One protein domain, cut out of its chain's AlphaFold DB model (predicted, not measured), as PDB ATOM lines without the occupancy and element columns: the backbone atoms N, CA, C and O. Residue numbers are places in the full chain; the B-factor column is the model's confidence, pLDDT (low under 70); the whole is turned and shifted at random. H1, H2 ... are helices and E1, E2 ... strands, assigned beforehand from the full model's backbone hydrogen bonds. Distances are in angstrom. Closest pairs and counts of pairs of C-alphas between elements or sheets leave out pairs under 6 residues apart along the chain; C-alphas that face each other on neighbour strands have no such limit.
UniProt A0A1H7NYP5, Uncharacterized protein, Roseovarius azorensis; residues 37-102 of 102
ATOM      1  N   GLN A  37      -2.292 133.148  21.456       82.69
ATOM      2  CA  GLN A  37      -1.387 133.265  22.597       82.69
ATOM      3  C   GLN A  37      -0.219 132.294  22.474       82.69
ATOM      4  O   GLN A  37      -0.385 131.120  22.143       82.69
ATOM      5  N   VAL A  38       0.979 132.793  22.761       84.44
ATOM      6  CA  VAL A  38       2.216 132.014  22.758       84.44
ATOM      7  C   VAL A  38       2.745 131.961  24.178       84.44
ATOM      8  O   VAL A  38       3.097 132.978  24.770       84.44
ATOM      9  N   PHE A  39       2.817 130.757  24.732       85.25
ATOM     10  CA  PHE A  39       3.397 130.546  26.050       85.25
ATOM     11  C   PHE A  39       4.917 130.521  25.947       85.25
ATOM     12  O   PHE A  39       5.475 129.892  25.049       85.25
ATOM     13  N   VAL A  40       5.598 131.180  26.874       84.88
ATOM     14  CA  VAL A  40       7.055 131.265  26.884       84.88
ATOM     15  C   VAL A  40       7.562 130.817  28.242       84.88
ATOM     16  O   VAL A  40       7.253 131.398  29.281       84.88
ATOM     17  N   ASP A  41       8.356 129.759  28.213       84.25
ATOM     18  CA  ASP A  41       8.920 129.130  29.391       84.25
ATOM     19  C   ASP A  41      10.286 129.740  29.712       84.25
ATOM     20  O   ASP A  41      11.262 129.485  28.999       84.25
ATOM     21  N   LEU A  42      10.347 130.516  30.799       79.94
ATOM     22  CA  LEU A  42      11.563 131.178  31.281       79.94
ATOM     23  C   LEU A  42      12.429 130.329  32.223       79.94
ATOM     24  O   LEU A  42      13.405 130.834  32.790       79.94
ATOM     25  N   ARG A  43      12.082 129.053  32.421       79.25
ATOM     26  CA  ARG A  43      12.804 128.146  33.324       79.25
ATOM     27  C   ARG A  43      14.142 127.721  32.747       79.25
ATOM     28  O   ARG A  43      14.383 127.803  31.545       79.25
ATOM     29  N   ASP A  44      15.001 127.215  33.625       77.69
ATOM     30  CA  ASP A  44      16.234 126.585  33.180       77.69
ATOM     31  C   ASP A  44      15.929 125.358  32.303       77.69
ATOM     32  O   ASP A  44      14.977 124.609  32.557       77.69
ATOM     33  N   GLY A  45      16.757 125.120  31.281       74.25
ATOM     34  CA  GLY A  45      16.580 124.000  30.353       74.25
ATOM     35  C   GLY A  45      16.530 122.638  31.057       74.25
ATOM     36  O   GLY A  45      15.821 121.731  30.613       74.25
ATOM     37  N   THR A  46      17.202 122.505  32.202       75.50
ATOM     38  CA  THR A  46      17.164 121.298  33.037       75.50
ATOM     39  C   THR A  46      15.781 121.072  33.648       75.50
ATOM     40  O   THR A  46      15.296 119.940  33.694       75.50
ATOM     41  N   GLU A  47      15.118 122.133  34.113       75.62
ATOM     42  CA  GLU A  47      13.768 122.049  34.679       75.62
ATOM     43  C   GLU A  47      12.734 121.752  33.595       75.62
ATOM     44  O   GLU A  47      11.861 120.904  33.793       75.62
ATOM     45  N   GLN A  48      12.874 122.380  32.426       78.94
ATOM     46  CA  GLN A  48      12.028 122.126  31.257       78.94
ATOM     47  C   GLN A  48      12.121 120.671  30.795       78.94
ATOM     48  O   GLN A  48      11.106 120.063  30.462       78.94
ATOM     49  N   ALA A  49      13.327 120.096  30.795       76.94
ATOM     50  CA  ALA A  49      13.538 118.697  30.440       76.94
ATOM     51  C   ALA A  49      12.930 117.732  31.471       76.94
ATOM     52  O   ALA A  49      12.425 116.679  31.094       76.94
ATOM     53  N   LYS A  50      12.953 118.087  32.763       80.06
ATOM     54  CA  LYS A  50      12.430 117.242  33.851       80.06
ATOM     55  C   LYS A  50      10.914 117.294  34.013       80.06
ATOM     56  O   LYS A  50      10.303 116.271  34.291       80.06
ATOM     57  N   THR A  51      10.323 118.480  33.911       75.25
ATOM     58  CA  THR A  51       8.890 118.701  34.189       75.25
ATOM     59  C   THR A  51       8.033 118.774  32.931       75.25
ATOM     60  O   THR A  51       6.810 118.734  33.025       75.25
ATOM     61  N   GLY A  52       8.664 118.859  31.757       74.00
ATOM     62  CA  GLY A  52       7.969 119.138  30.509       74.00
ATOM     63  C   GLY A  52       7.558 120.605  30.409       74.00
ATOM     64  O   GLY A  52       7.589 121.360  31.382       74.00
ATOM     65  N   VAL A  53       7.198 121.026  29.202       79.69
ATOM     66  CA  VAL A  53       6.716 122.381  28.905       79.69
ATOM     67  C   VAL A  53       5.282 122.307  28.401       79.69
ATOM     68  O   VAL A  53       4.853 121.253  27.924       79.69
ATOM     69  N   ILE A  54       4.543 123.411  28.508       78.06
ATOM     70  CA  ILE A  54       3.196 123.506  27.937       78.06
ATOM     71  C   ILE A  54       3.287 123.235  26.425       78.06
ATOM     72  O   ILE A  54       4.254 123.628  25.767       78.06
ATOM     73  N   ALA A  55       2.310 122.516  25.869       76.19
ATOM     74  CA  ALA A  55       2.293 122.206  24.444       76.19
ATOM     75  C   ALA A  55       2.256 123.507  23.620       76.19
ATOM     76  O   ALA A  55       1.413 124.365  23.854       76.19
ATOM     77  N   GLY A  56       3.194 123.659  22.681       77.31
ATOM     78  CA  GLY A  56       3.346 124.889  21.897       77.31
ATOM     79  C   GLY A  56       4.111 126.016  22.601       77.31
ATOM     80  O   GLY A  56       4.274 127.080  22.010       77.31
ATOM     81  N   ALA A  57       4.613 125.799  23.823       82.62
ATOM     82  CA  ALA A  57       5.402 126.808  24.518       82.62
ATOM     83  C   ALA A  57       6.835 126.919  23.978       82.62
ATOM     84  O   ALA A  57       7.529 125.921  23.746       82.62
ATOM     85  N   VAL A  58       7.305 128.158  23.854       85.38
ATOM     86  CA  VAL A  58       8.663 128.505  23.442       85.38
ATOM     87  C   VAL A  58       9.580 128.462  24.655       85.38
ATOM     88  O   VAL A  58       9.371 129.152  25.648       85.38
ATOM     89  N   LYS A  59      10.645 127.669  24.572       84.94
ATOM     90  CA  LYS A  59      11.673 127.591  25.619       84.94
ATOM     91  C   LYS A  59      12.623 128.773  25.496       84.94
ATOM     92  O   LYS A  59      13.267 128.915  24.457       84.94
ATOM     93  N   SER A  60      12.766 129.595  26.525       83.06
ATOM     94  CA  SER A  60      13.677 130.739  26.484       83.06
ATOM     95  C   SER A  60      14.132 131.114  27.880       83.06
ATOM     96  O   SER A  60      13.324 131.587  28.639       83.06
ATOM     97  N   SER A  61      15.405 131.007  28.240       80.00
ATOM     98  CA  SER A  61      15.846 131.453  29.572       80.00
ATOM     99  C   SER A  61      15.760 132.980  29.727       80.00
ATOM    100  O   SER A  61      15.958 133.706  28.754       80.00
ATOM    101  N   ARG A  62      15.551 133.482  30.956       74.44
ATOM    102  CA  ARG A  62      15.410 134.929  31.242       74.44
ATOM    103  C   ARG A  62      16.506 135.810  30.629       74.44
ATOM    104  O   ARG A  62      16.174 136.857  30.116       74.44
ATOM    105  N   GLY A  63      17.775 135.403  30.692       75.12
ATOM    106  CA  GLY A  63      18.889 136.203  30.151       75.12
ATOM    107  C   GLY A  63      19.157 136.014  28.654       75.12
ATOM    108  O   GLY A  63      20.051 136.653  28.114       75.12
ATOM    109  N   MET A  64      18.440 135.093  28.004       76.94
ATOM    110  CA  MET A  64      18.505 134.871  26.555       76.94
ATOM    111  C   MET A  64      17.273 135.435  25.843       76.94
ATOM    112  O   MET A  64      17.204 135.420  24.621       76.94
ATOM    113  N   MET A  65      16.294 135.920  26.606       80.00
ATOM    114  CA  MET A  65      15.017 136.403  26.104       80.00
ATOM    115  C   MET A  65      15.202 137.603  25.182       80.00
ATOM    116  O   MET A  65      14.673 137.613  24.077       80.00
ATOM    117  N   GLU A  66      15.998 138.574  25.614       79.62
ATOM    118  CA  GLU A  66      16.302 139.787  24.864       79.62
ATOM    119  C   GLU A  66      16.930 139.434  23.509       79.62
ATOM    120  O   GLU A  66      16.518 139.951  22.476       79.62
ATOM    121  N   PHE A  67      17.844 138.460  23.500       81.19
ATOM    122  CA  PHE A  67      18.493 137.965  22.286       81.19
ATOM    123  C   PHE A  67      17.583 137.126  21.390       81.19
ATOM    124  O   PHE A  67      17.862 137.011  20.199       81.19
ATOM    125  N   HIS A  68      16.554 136.488  21.949       82.50
ATOM    126  CA  HIS A  68      15.593 135.708  21.177       82.50
ATOM    127  C   HIS A  68      14.523 136.595  20.528       82.50
ATOM    128  O   HIS A  68      14.037 136.243  19.454       82.50
ATOM    129  N   ILE A  69      14.146 137.708  21.163       81.06
ATOM    130  CA  ILE A  69      13.153 138.659  20.638       81.06
ATOM    131  C   ILE A  69      13.768 139.529  19.542       81.06
ATOM    132  O   ILE A  69      13.121 139.782  18.529       81.06
ATOM    133  N   ASP A  70      15.018 139.955  19.718       81.38
ATOM    134  CA  ASP A  70      15.713 140.819  18.764       81.38
ATOM    135  C   ASP A  70      15.911 140.112  17.402       81.38
ATOM    136  O   ASP A  70      16.568 139.069  17.369       81.38
ATOM    137  N   PRO A  71      15.355 140.630  16.287       79.44
ATOM    138  CA  PRO A  71      15.508 140.044  14.952       79.44
ATOM    139  C   PRO A  71      16.906 140.231  14.345       79.44
ATOM    140  O   PRO A  71      17.260 139.512  13.411       79.44
ATOM    141  N   GLU A  72      17.706 141.173  14.848       81.69
ATOM    142  CA  GLU A  72      19.094 141.396  14.421       81.69
ATOM    143  C   GLU A  72      20.073 140.456  15.144       81.69
ATOM    144  O   GLU A  72      21.210 140.257  14.706       81.69
ATOM    145  N   SER A  73      19.633 139.837  16.243       78.69
ATOM    146  CA  SER A  73      20.431 138.886  17.004       78.69
ATOM    147  C   SER A  73      20.539 137.531  16.284       78.69
ATOM    148  O   SER A  73      19.539 136.974  15.830       78.69
ATOM    149  N   PRO A  74      21.728 136.899  16.254       79.50
ATOM    150  CA  PRO A  74      21.899 135.562  15.675       79.50
ATOM    151  C   PRO A  74      21.157 134.464  16.455       79.50
ATOM    152  O   PRO A  74      21.017 133.349  15.957       79.50
ATOM    153  N   ALA A  75      20.705 134.760  17.678       77.44
ATOM    154  CA  ALA A  75      19.890 133.864  18.491       77.44
ATOM    155  C   ALA A  75      18.378 134.124  18.340       77.44
ATOM    156  O   ALA A  75      17.599 133.532  19.088       77.44
ATOM    157  N   HIS A  76      17.955 134.979  17.400       82.12
ATOM    158  CA  HIS A  76      16.546 135.291  17.177       82.12
ATOM    159  C   HIS A  76      15.706 134.023  16.998       82.12
ATOM    160  O   HIS A  76      16.055 133.130  16.218       82.12
ATOM    161  N   LYS A  77      14.566 133.966  17.690       80.38
ATOM    162  CA  LYS A  77      13.584 132.907  17.477       80.38
ATOM    163  C   LYS A  77      12.400 133.454  16.689       80.38
ATOM    164  O   LYS A  77      11.724 134.357  17.188       80.38
ATOM    165  N   PRO A  78      12.084 132.876  15.517       80.44
ATOM    166  CA  PRO A  78      10.962 133.331  14.700       80.44
ATOM    167  C   PRO A  78       9.613 133.212  15.423       80.44
ATOM    168  O   PRO A  78       8.656 133.889  15.054       80.44
ATOM    169  N   GLU A  79       9.516 132.397  16.478       80.81
ATOM    170  CA  GLU A  79       8.334 132.332  17.339       80.81
ATOM    171  C   GLU A  79       8.011 133.664  18.047       80.81
ATOM    172  O   GLU A  79       6.840 133.914  18.331       80.81
ATOM    173  N   PHE A  80       9.001 134.536  18.292       79.50
ATOM    174  CA  PHE A  80       8.806 135.875  18.878       79.50
ATOM    175  C   PHE A  80       8.452 136.961  17.856       79.50
ATOM    176  O   PHE A  80       8.132 138.080  18.243       79.50
ATOM    177  N   ASN A  81       8.476 136.641  16.563       79.62
ATOM    178  CA  ASN A  81       8.149 137.576  15.487       79.62
ATOM    179  C   ASN A  81       6.703 137.399  14.983       79.62
ATOM    180  O   ASN A  81       6.427 137.523  13.789       79.62
ATOM    181  N   GLN A  82       5.784 137.016  15.873       79.62
ATOM    182  CA  GLN A  82       4.364 136.847  15.563       79.62
ATOM    183  C   GLN A  82       3.558 137.970  16.216       79.62
ATOM    184  O   GLN A  82       3.855 138.391  17.330       79.62
ATOM    185  N   ASP A  83       2.496 138.418  15.545       80.00
ATOM    186  CA  ASP A  83       1.539 139.379  16.103       80.00
ATOM    187  C   ASP A  83       0.577 138.650  17.060       80.00
ATOM    188  O   ASP A  83      -0.582 138.382  16.746       80.00
ATOM    189  N   LYS A  84       1.117 138.177  18.188       83.19
ATOM    190  CA  LYS A  84       0.415 137.365  19.190       83.19
ATOM    191  C   LYS A  84       0.710 137.848  20.597       83.19
ATOM    192  O   LYS A  84       1.697 138.530  20.854       83.19
ATOM    193  N   THR A  85      -0.146 137.454  21.534       83.38
ATOM    194  CA  THR A  85       0.070 137.749  22.954       83.38
ATOM    195  C   THR A  85       1.050 136.738  23.544       83.38
ATOM    196  O   THR A  85       0.800 135.533  23.498       83.38
ATOM    197  N   TYR A  86       2.160 137.209  24.106       83.31
ATOM    198  CA  TYR A  86       3.178 136.354  24.711       83.31
ATOM    199  C   TYR A  86       2.954 136.241  26.214       83.31
ATOM    200  O   TYR A  86       2.965 137.241  26.913       83.31
ATOM    201  N   VAL A  87       2.777 135.023  26.722       83.12
ATOM    202  CA  VAL A  87       2.556 134.770  28.151       83.12
ATOM    203  C   VAL A  87       3.806 134.140  28.748       83.12
ATOM    204  O   VAL A  87       4.135 132.989  28.446       83.12
ATOM    205  N   PHE A  88       4.500 134.871  29.619       82.62
ATOM    206  CA  PHE A  88       5.773 134.437  30.195       82.62
ATOM    207  C   PHE A  88       5.576 133.776  31.556       82.62
ATOM    208  O   PHE A  88       5.119 134.409  32.505       82.62
ATOM    209  N   TYR A  89       5.988 132.513  31.689       78.25
ATOM    210  CA  TYR A  89       5.895 131.774  32.948       78.25
ATOM    211  C   TYR A  89       7.237 131.166  33.371       78.25
ATOM    212  O   TYR A  89       8.093 130.832  32.553       78.25
ATOM    213  N   TRP A  90       7.430 131.010  34.683       76.19
ATOM    214  CA  TRP A  90       8.646 130.450  35.279       76.19
ATOM    215  C   TRP A  90       8.313 129.524  36.468       76.19
ATOM    216  O   TRP A  90       7.220 129.579  37.023       76.19
ATOM    217  N   ALA A  91       9.257 128.660  36.873       59.09
ATOM    218  CA  ALA A  91       9.066 127.593  37.878       59.09
ATOM    219  C   ALA A  91       8.763 128.140  39.276       59.09
ATOM    220  O   ALA A  91       7.998 127.574  40.049       59.09
ATOM    221  N   SER A  92       9.387 129.264  39.597       50.69
ATOM    222  CA  SER A  92       9.281 129.947  40.876       50.69
ATOM    223  C   SER A  92       8.122 130.948  40.875       50.69
ATOM    224  O   SER A  92       8.325 132.157  40.866       50.69
ATOM    225  N   GLY A  93       6.877 130.482  40.961       51.91
ATOM    226  CA  GLY A  93       5.747 131.350  41.341       51.91
ATOM    227  C   GLY A  93       5.891 132.026  42.727       51.91
ATOM    228  O   GLY A  93       4.956 132.653  43.209       51.91
ATOM    229  N   GLY A  94       7.041 131.909  43.396       40.66
ATOM    230  CA  GLY A  94       7.394 132.585  44.638       40.66
ATOM    231  C   GLY A  94       8.898 132.434  44.846       40.66
ATOM    232  O   GLY A  94       9.403 131.322  44.913       40.66
ATOM    233  N   GLN A  95       9.672 133.514  44.927       37.78
ATOM    234  CA  GLN A  95       9.657 134.380  46.100       37.78
ATOM    235  C   GLN A  95       9.760 135.859  45.703       37.78
ATOM    236  O   GLN A  95      10.862 136.356  45.486       37.78
ATOM    237  N   SER A  96       8.621 136.558  45.598       32.56
ATOM    238  CA  SER A  96       8.431 137.962  46.041       32.56
ATOM    239  C   SER A  96       7.109 138.593  45.591       32.56
ATOM    240  O   SER A  96       6.737 139.599  46.182       32.56
ATOM    241  N   CYS A  97       6.394 138.071  44.593       32.44
ATOM    242  CA  CYS A  97       5.044 138.539  44.261       32.44
ATOM    243  C   CYS A  97       4.386 137.579  43.261       32.44
ATOM    244  O   CYS A  97       5.097 136.971  42.465       32.44
ATOM    245  N   GLY A  98       3.064 137.425  43.358       32.94
ATOM    246  CA  GLY A  98       2.246 136.565  42.499       32.94
ATOM    247  C   GLY A  98       2.126 137.067  41.053       32.94
ATOM    248  O   GLY A  98       2.894 137.919  40.619       32.94
ATOM    249  N   PRO A  99       1.099 136.585  40.350       39.66
ATOM    250  CA  PRO A  99       1.148 135.492  39.394       39.66
ATOM    251  C   PRO A  99       1.728 135.909  38.026       39.66
ATOM    252  O   PRO A  99       1.906 137.078  37.730       39.66
ATOM    253  N   ILE A 100       2.092 134.890  37.252       47.03
ATOM    254  CA  ILE A 100       2.578 134.867  35.862       47.03
ATOM    255  C   ILE A 100       2.298 136.172  35.083       47.03
ATOM    256  O   ILE A 100       1.150 136.532  34.837       47.03
ATOM    257  N   CYS A 101       3.373 136.874  34.718       39.78
ATOM    258  CA  CYS A 101       3.347 138.158  34.022       39.78
ATOM    259  C   CYS A 101       2.878 138.013  32.558       39.78
ATOM    260  O   CYS A 101       3.324 137.111  31.846       39.78
ATOM    261  N   HIS A 102       1.976 138.901  32.146       35.91
ATOM    262  CA  HIS A 102       1.428 139.095  30.805       35.91
ATOM    263  C   HIS A 102       2.336 140.004  29.974       35.91
ATOM    264  O   HIS A 102       2.835 141.000  30.543       35.91
TER     265      HIS A 102
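Overview. This is residues 37 to 102 of the 102 residues of an uncharacterized protein of Roseovarius azorensis (UniProt A0A1H7NYP5). With little regular structure, this is a small two-strand parallel ribbon, E1 beside E2, set among long loops, with two short helices, H1 and H2, held away from each other and a tail whose residues 93 to 98 stick out. The 66 printed residues include, in order, E1, H1, H2 and E2, holding 22 residues, a mixed class. The whole is compact, radius of gyration of the C-alphas 12.0 A, spanning 33 by 23 by 23 A.

Along the chain. E1, residues 37 to 41, begins at C-alpha 37 (-1.387, 133.265, 22.597) and measures 13.0 A. E2, residues 85 to 89, also 13.0 A, ends at C-alpha 89 (5.895, 131.774, 32.948). H1 is residues 45 to 51, 10.1 A; H2 is residues 65 to 69, 6.2 A.

Arrangement. E1 and E2 are parallel neighbours at 26 degrees; N 38 and O 85 are within hydrogen-bond range at 2.8 A. Residues 40 to 41 of E1 also pair, parallel, with residues 58 to 59. E1, H1 H2, E2 form a strand-helix-strand unit, parallel neighbour strands with helices between, its crossover right-handed. The closest C-alphas of E1 and H1, Asp 41 and Gln 48, are 7.9 A apart. H1 and H2 are apart; in both, every O i to N i+4 pair is within hydrogen-bond range.

Size, cuts and confidence. The C-alphas farthest apart, Glu 72 and Gln 95, are 33.8 A apart. The printed part has no cut; the links H1 to H2 and H2 to E2 are long. Residues 91 to 102 have pLDDT under 70.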